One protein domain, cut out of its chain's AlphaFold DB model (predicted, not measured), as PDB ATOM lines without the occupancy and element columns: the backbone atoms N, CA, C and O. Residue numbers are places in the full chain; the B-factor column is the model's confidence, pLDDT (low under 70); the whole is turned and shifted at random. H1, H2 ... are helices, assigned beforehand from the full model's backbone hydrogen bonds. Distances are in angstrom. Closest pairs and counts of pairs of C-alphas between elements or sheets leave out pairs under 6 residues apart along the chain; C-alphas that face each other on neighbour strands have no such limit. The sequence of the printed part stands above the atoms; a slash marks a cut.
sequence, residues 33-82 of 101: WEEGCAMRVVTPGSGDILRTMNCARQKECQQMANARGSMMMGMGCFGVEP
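This is residues 33 to 82 of the 101 residues of an uncharacterized protein of Bosea sp. Tri-39 (UniProt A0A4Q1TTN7). A short helix, H1, packs on part of one long helix, H2, which makes most of the length; residues 40 to 50, of which 47 to 50 belong to H2, stick out at one end, and after H2 an unnamed stretch, residues 69 to 82, folds back beside its later part. The 50 printed residues hold two named helices, H1 then H2, and no named strand: the class is all helix. The whole is loose, with a radius of gyration of the C-alphas of 12.3 A and spans of 38 by 17 by 13 A.

H1, residues 33 to 37, touches H2, residues 47 to 68, with residues 51 to 58 of H2 alone. The closest C-alphas are those of Cys 37 and Cys 55, 5.8 A apart. In H1 and H2 every O i to N i+4 pair is within hydrogen-bond range.

H1 begins at C-alpha 33 (78.455, 129.850, 112.432). H2 is 31.4 A long and ends at C-alpha 68 (63.972, 126.779, 123.956).

The C-alphas farthest apart, Thr 43 and Gly 69, are 37.9 A apart. The printed part has no cut. The link H1 to H2 is short, with 9 residues. No printed residue is under pLDDT 70.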
ATOM      1  N   TRP A  33      77.330 129.426 111.606       85.38
ATOM      2  CA  TRP A  33      78.455 129.850 112.432       85.38
ATOM      3  C   TRP A  33      79.547 128.771 112.503       85.38
ATOM      4  O   TRP A  33      80.725 129.120 112.613       85.38
ATOM      5  N   GLU A  34      79.190 127.485 112.412       88.25
ATOM      6  CA  GLU A  34      80.134 126.368 112.424       88.25
ATOM      7  C   GLU A  34      81.129 126.461 111.264       88.25
ATOM      8  O   GLU A  34      82.324 126.238 111.470       88.25
ATOM      9  N   GLU A  35      80.672 126.863 110.077       87.94
ATOM     10  CA  GLU A  35      81.537 127.055 108.908       87.94
ATOM     11  C   GLU A  35      82.595 128.139 109.156       87.94
ATOM     12  O   GLU A  35      83.787 127.921 108.916       87.94
ATOM     13  N   GLY A  36      82.195 129.281 109.724       84.25
ATOM     14  CA  GLY A  36      83.125 130.357 110.087       84.25
ATOM     15  C   GLY A  36      84.111 129.964 111.194       84.25
ATOM     16  O   GLY A  36      85.239 130.462 111.243       84.25
ATOM     17  N   CYS A  37      83.712 129.040 112.066       89.50
ATOM     18  CA  CYS A  37      84.512 128.567 113.193       89.50
ATOM     19  C   CYS A  37      85.447 127.400 112.854       89.50
ATOM     20  O   CYS A  37      86.427 127.186 113.570       89.50
ATOM     21  N   ALA A  38      85.204 126.691 111.751       89.50
ATOM     22  CA  ALA A  38      86.053 125.605 111.259       89.50
ATOM     23  C   ALA A  38      87.287 126.090 110.464       89.50
ATOM     24  O   ALA A  38      88.117 125.285 110.033       89.50
ATOM     25  N   MET A  39      87.435 127.403 110.268       84.75
ATOM     26  CA  MET A  39      88.538 128.003 109.515       84.75
ATOM     27  C   MET A  39      89.900 127.736 110.177       84.75
ATOM     28  O   MET A  39      90.135 128.072 111.344       84.75
ATOM     29  N   ARG A  40      90.857 127.195 109.412       85.12
ATOM     30  CA  ARG A  40      92.237 127.002 109.889       85.12
ATOM     31  C   ARG A  40      92.907 128.349 110.170       85.12
ATOM     32  O   ARG A  40      92.740 129.298 109.408       85.12
ATOM     33  N   VAL A  41      93.674 128.428 111.257       85.31
ATOM     34  CA  VAL A  41      94.575 129.564 111.501       85.31
ATOM     35  C   VAL A  41      95.805 129.357 110.625       85.31
ATOM     36  O   VAL A  41      96.548 128.402 110.829       85.31
ATOM     37  N   VAL A  42      95.986 130.211 109.618       82.19
ATOM     38  CA  VAL A  42      97.154 130.160 108.717       82.19
ATOM     39  C   VAL A  42      98.277 131.054 109.243       82.19
ATOM     40  O   VAL A  42      99.439 130.664 109.210       82.19
ATOM     41  N   THR A  43      97.913 132.206 109.809       87.00
ATOM     42  CA  THR A  43      98.834 133.138 110.462       87.00
ATOM     43  C   THR A  43      98.195 133.608 111.766       87.00
ATOM     44  O   THR A  43      97.178 134.300 111.699       87.00
ATOM     45  N   PRO A  44      98.746 133.239 112.933       84.81
ATOM     46  CA  PRO A  44      98.211 133.671 114.216       84.81
ATOM     47  C   PRO A  44      98.230 135.197 114.363       84.81
ATOM     48  O   PRO A  44      99.215 135.849 114.007       84.81
ATOM     49  N   GLY A  45      97.171 135.768 114.927       87.50
ATOM     50  CA  GLY A  45      97.047 137.201 115.168       87.50
ATOM     51  C   GLY A  45      96.073 137.541 116.295       87.50
ATOM     52  O   GLY A  45      95.331 136.699 116.797       87.50
ATOM     53  N   SER A  46      96.039 138.817 116.687       85.69
ATOM     54  CA  SER A  46      95.157 139.312 117.758       85.69
ATOM     55  C   SER A  46      93.664 139.054 117.495       85.69
ATOM     56  O   SER A  46      92.879 138.942 118.436       85.69
ATOM     57  N   GLY A  47      93.270 138.899 116.227       87.31
ATOM     58  CA  GLY A  47      91.906 138.556 115.827       87.31
ATOM     59  C   GLY A  47      91.474 137.120 116.158       87.31
ATOM     60  O   GLY A  47      90.272 136.866 116.243       87.31
ATOM     61  N   ASP A  48      92.400 136.186 116.399       88.69
ATOM     62  CA  ASP A  48      92.051 134.780 116.660       88.69
ATOM     63  C   ASP A  48      91.323 134.589 117.991       88.69
ATOM     64  O   ASP A  48      90.428 133.745 118.100       88.69
ATOM     65  N   ILE A  49      91.656 135.403 118.997       89.25
ATOM     66  CA  ILE A  49      90.949 135.401 120.284       89.25
ATOM     67  C   ILE A  49      89.501 135.844 120.072       89.25
ATOM     68  O   ILE A  49      88.584 135.187 120.557       89.25
ATOM     69  N   LEU A  50      89.277 136.910 119.296       90.00
ATOM     70  CA  LEU A  50      87.928 137.388 118.985       90.00
ATOM     71  C   LEU A  50      87.131 136.335 118.218       90.00
ATOM     72  O   LEU A  50      85.970 136.093 118.542       90.00
ATOM     73  N   ARG A  51      87.766 135.665 117.251       89.62
ATOM     74  CA  ARG A  51      87.153 134.548 116.529       89.62
ATOM     75  C   ARG A  51      86.755 133.428 117.487       89.62
ATOM     76  O   ARG A  51      85.607 133.004 117.473       89.62
ATOM     77  N   THR A  52      87.665 133.005 118.359       90.25
ATOM     78  CA  THR A  52      87.428 131.935 119.342       90.25
ATOM     79  C   THR A  52      86.281 132.280 120.292       90.25
ATOM     80  O   THR A  52      85.372 131.472 120.479       90.25
ATOM     81  N   MET A  53      86.269 133.500 120.833       91.31
ATOM     82  CA  MET A  53      85.207 133.975 121.724       91.31
ATOM     83  C   MET A  53      83.856 134.079 121.010       91.31
ATOM     84  O   MET A  53      82.829 133.688 121.561       91.31
ATOM     85  N   ASN A  54      83.845 134.559 119.765       91.25
ATOM     86  CA  ASN A  54      82.631 134.618 118.958       91.25
ATOM     87  C   ASN A  54      82.084 133.210 118.677       91.25
ATOM     88  O   ASN A  54      80.889 132.980 118.829       91.25
ATOM     89  N   CYS A  55      82.957 132.258 118.342       92.06
ATOM     90  CA  CYS A  55      82.590 130.860 118.122       92.06
ATOM     91  C   CYS A  55      82.006 130.196 119.372       92.06
ATOM     92  O   CYS A  55      80.993 129.506 119.285       92.06
ATOM     93  N   ALA A  56      82.604 130.442 120.541       92.69
ATOM     94  CA  ALA A  56      82.064 129.966 121.810       92.69
ATOM     95  C   ALA A  56      80.657 130.534 122.068       92.69
ATOM     96  O   ALA A  56      79.728 129.766 122.319       92.69
ATOM     97  N   ARG A  57      80.467 131.852 121.887       91.69
ATOM     98  CA  ARG A  57      79.155 132.500 122.049       91.69
ATOM     99  C   ARG A  57      78.105 131.906 121.112       91.69
ATOM    100  O   ARG A  57      77.006 131.589 121.556       91.69
ATOM    101  N   GLN A  58      78.421 131.753 119.826       91.75
ATOM    102  CA  GLN A  58      77.472 131.216 118.846       91.75
ATOM    103  C   GLN A  58      77.054 129.784 119.202       91.75
ATOM    104  O   GLN A  58      75.865 129.470 119.160       91.75
ATOM    105  N   LYS A  59      77.998 128.951 119.658       91.44
ATOM    106  CA  LYS A  59      77.716 127.595 120.140       91.44
ATOM    107  C   LYS A  59      76.775 127.580 121.346       91.44
ATOM    108  O   LYS A  59      75.809 126.819 121.361       91.44
ATOM    109  N   GLU A  60      77.040 128.402 122.353       91.62
ATOM    110  CA  GLU A  60      76.186 128.504 123.545       91.62
ATOM    111  C   GLU A  60      74.784 129.007 123.184       91.62
ATOM    112  O   GLU A  60      73.772 128.444 123.608       91.62
ATOM    113  N   CYS A  61      74.714 130.020 122.321       92.31
ATOM    114  CA  CYS A  61      73.466 130.528 121.777       92.31
ATOM    115  C   CYS A  61      72.675 129.457 121.027       92.31
ATOM    116  O   CYS A  61      71.462 129.369 121.209       92.31
ATOM    117  N   GLN A  62      73.348 128.610 120.248       91.25
ATOM    118  CA  GLN A  62      72.720 127.501 119.538       91.25
ATOM    119  C   GLN A  62      72.134 126.482 120.515       91.25
ATOM    120  O   GLN A  62      70.993 126.058 120.350       91.25
ATOM    121  N   GLN A  63      72.872 126.124 121.569       90.88
ATOM    122  CA  GLN A  63      72.378 125.216 122.607       90.88
ATOM    123  C   GLN A  63      71.134 125.777 123.304       90.88
ATOM    124  O   GLN A  63      70.159 125.051 123.505       90.88
ATOM    125  N   MET A  64      71.126 127.074 123.619       88.56
ATOM    126  CA  MET A  64      69.967 127.735 124.221       88.56
ATOM    127  C   MET A  64      68.778 127.832 123.262       88.56
ATOM    128  O   MET A  64      67.646 127.578 123.678       88.56
ATOM    129  N   ALA A  65      69.021 128.189 122.000       89.38
ATOM    130  CA  ALA A  65      67.988 128.262 120.972       89.38
ATOM    131  C   ALA A  65      67.364 126.883 120.728       89.38
ATOM    132  O   ALA A  65      66.143 126.766 120.694       89.38
ATOM    133  N   ASN A  66      68.182 125.828 120.670       89.12
ATOM    134  CA  ASN A  66      67.726 124.441 120.550       89.12
ATOM    135  C   ASN A  66      66.893 124.014 121.767       89.12
ATOM    136  O   ASN A  66      65.831 123.420 121.606       89.12
ATOM    137  N   ALA A  67      67.349 124.342 122.981       87.44
ATOM    138  CA  ALA A  67      66.644 123.992 124.214       87.44
ATOM    139  C   ALA A  67      65.295 124.717 124.355       87.44
ATOM    140  O   ALA A  67      64.332 124.137 124.852       87.44
ATOM    141  N   ARG A  68      65.214 125.984 123.927       85.94
ATOM    142  CA  ARG A  68      63.972 126.779 123.956       85.94
ATOM    143  C   ARG A  68      63.070 126.530 122.759       85.94
ATOM    144  O   ARG A  68      61.870 126.777 122.847       85.94
ATOM    145  N   GLY A  69      63.641 126.084 121.649       86.56
ATOM    146  CA  GLY A  69      62.931 125.924 120.395       86.56
ATOM    147  C   GLY A  69      62.650 127.220 119.640       86.56
ATOM    148  O   GLY A  69      61.756 127.250 118.799       86.56
ATOM    149  N   SER A  70      63.355 128.302 119.960       83.94
ATOM    150  CA  SER A  70      63.141 129.615 119.353       83.94
ATOM    151  C   SER A  70      64.414 130.458 119.364       83.94
ATOM    152  O   SER A  70      65.357 130.187 120.111       83.94
ATOM    153  N   MET A  71      64.440 131.489 118.516       84.19
ATOM    154  CA  MET A  71      65.542 132.452 118.475       84.19
ATOM    155  C   MET A  71      65.657 133.237 119.785       84.19
ATOM    156  O   MET A  71      64.667 133.573 120.436       84.19
ATOM    157  N   MET A  72      66.893 133.598 120.130       82.81
ATOM    158  CA  MET A  72      67.267 134.122 121.445       82.81
ATOM    159  C   MET A  72      67.782 135.568 121.423       82.81
ATOM    160  O   MET A  72      68.713 135.935 122.140       82.81
ATOM    161  N   MET A  73      67.128 136.421 120.629       80.19
ATOM    162  CA  MET A  73      67.561 137.802 120.362       80.19
ATOM    163  C   MET A  73      67.771 138.640 121.638       80.19
ATOM    164  O   MET A  73      68.708 139.427 121.713       80.19
ATOM    165  N   GLY A  74      66.950 138.437 122.676       77.75
ATOM    166  CA  GLY A  74      67.014 139.209 123.927       77.75
ATOM    167  C   GLY A  74      68.217 138.921 124.835       77.75
ATOM    168  O   GLY A  74      68.429 139.659 125.790       77.75
ATOM    169  N   MET A  75      69.006 137.872 124.564       76.75
ATOM    170  CA  MET A  75      70.200 137.525 125.359       76.75
ATOM    171  C   MET A  75      71.507 137.679 124.570       76.75
ATOM    172  O   MET A  75      72.509 137.053 124.899       76.75
ATOM    173  N   GLY A  76      71.503 138.480 123.500       80.81
ATOM    174  CA  GLY A  76      72.686 138.678 122.656       80.81
ATOM    175  C   GLY A  76      72.941 137.557 121.640       80.81
ATOM    176  O   GLY A  76      73.952 137.580 120.938       80.81
ATOM    177  N   CYS A  77      72.023 136.594 121.521       86.25
ATOM    178  CA  CYS A  77      72.085 135.498 120.554       86.25
ATOM    179  C   CYS A  77      71.436 135.887 119.226       86.25
ATOM    180  O   CYS A  77      70.437 135.303 118.798       86.25
ATOM    181  N   PHE A  78      71.984 136.925 118.603       81.56
ATOM    182  CA  PHE A  78      71.487 137.443 117.336       81.56
ATOM    183  C   PHE A  78      71.833 136.506 116.176       81.56
ATOM    184  O   PHE A  78      72.977 136.073 116.047       81.56
ATOM    185  N   GLY A  79      70.845 136.219 115.324       76.88
ATOM    186  CA  GLY A  79      71.049 135.441 114.096       76.88
ATOM    187  C   GLY A  79      71.349 133.954 114.310       76.88
ATOM    188  O   GLY A  79      71.824 133.307 113.385       76.88
ATOM    189  N   VAL A  80      71.093 133.414 115.509       85.06
ATOM    190  CA  VAL A  80      71.201 131.977 115.797       85.06
ATOM    191  C   VAL A  80      69.799 131.378 115.868       85.06
ATOM    192  O   VAL A  80      69.041 131.642 116.806       85.06
ATOM    193  N   GLU A  81      69.452 130.591 114.853       85.31
ATOM    194  CA  GLU A  81      68.185 129.865 114.754       85.31
ATOM    195  C   GLU A  81      68.364 128.426 115.268       85.31
ATOM    196  O   GLU A  81      69.435 127.852 115.070       85.31
ATOM    197  N   PRO A  82      67.376 127.822 115.955       83.25
ATOM    198  CA  PRO A  82      67.467 126.425 116.377       83.25
ATOM    199  C   PRO A  82      67.739 125.464 115.207       83.25
ATOM    200  O   PRO A  82      67.155 125.571 114.131       83.25
TER     201      PRO A  82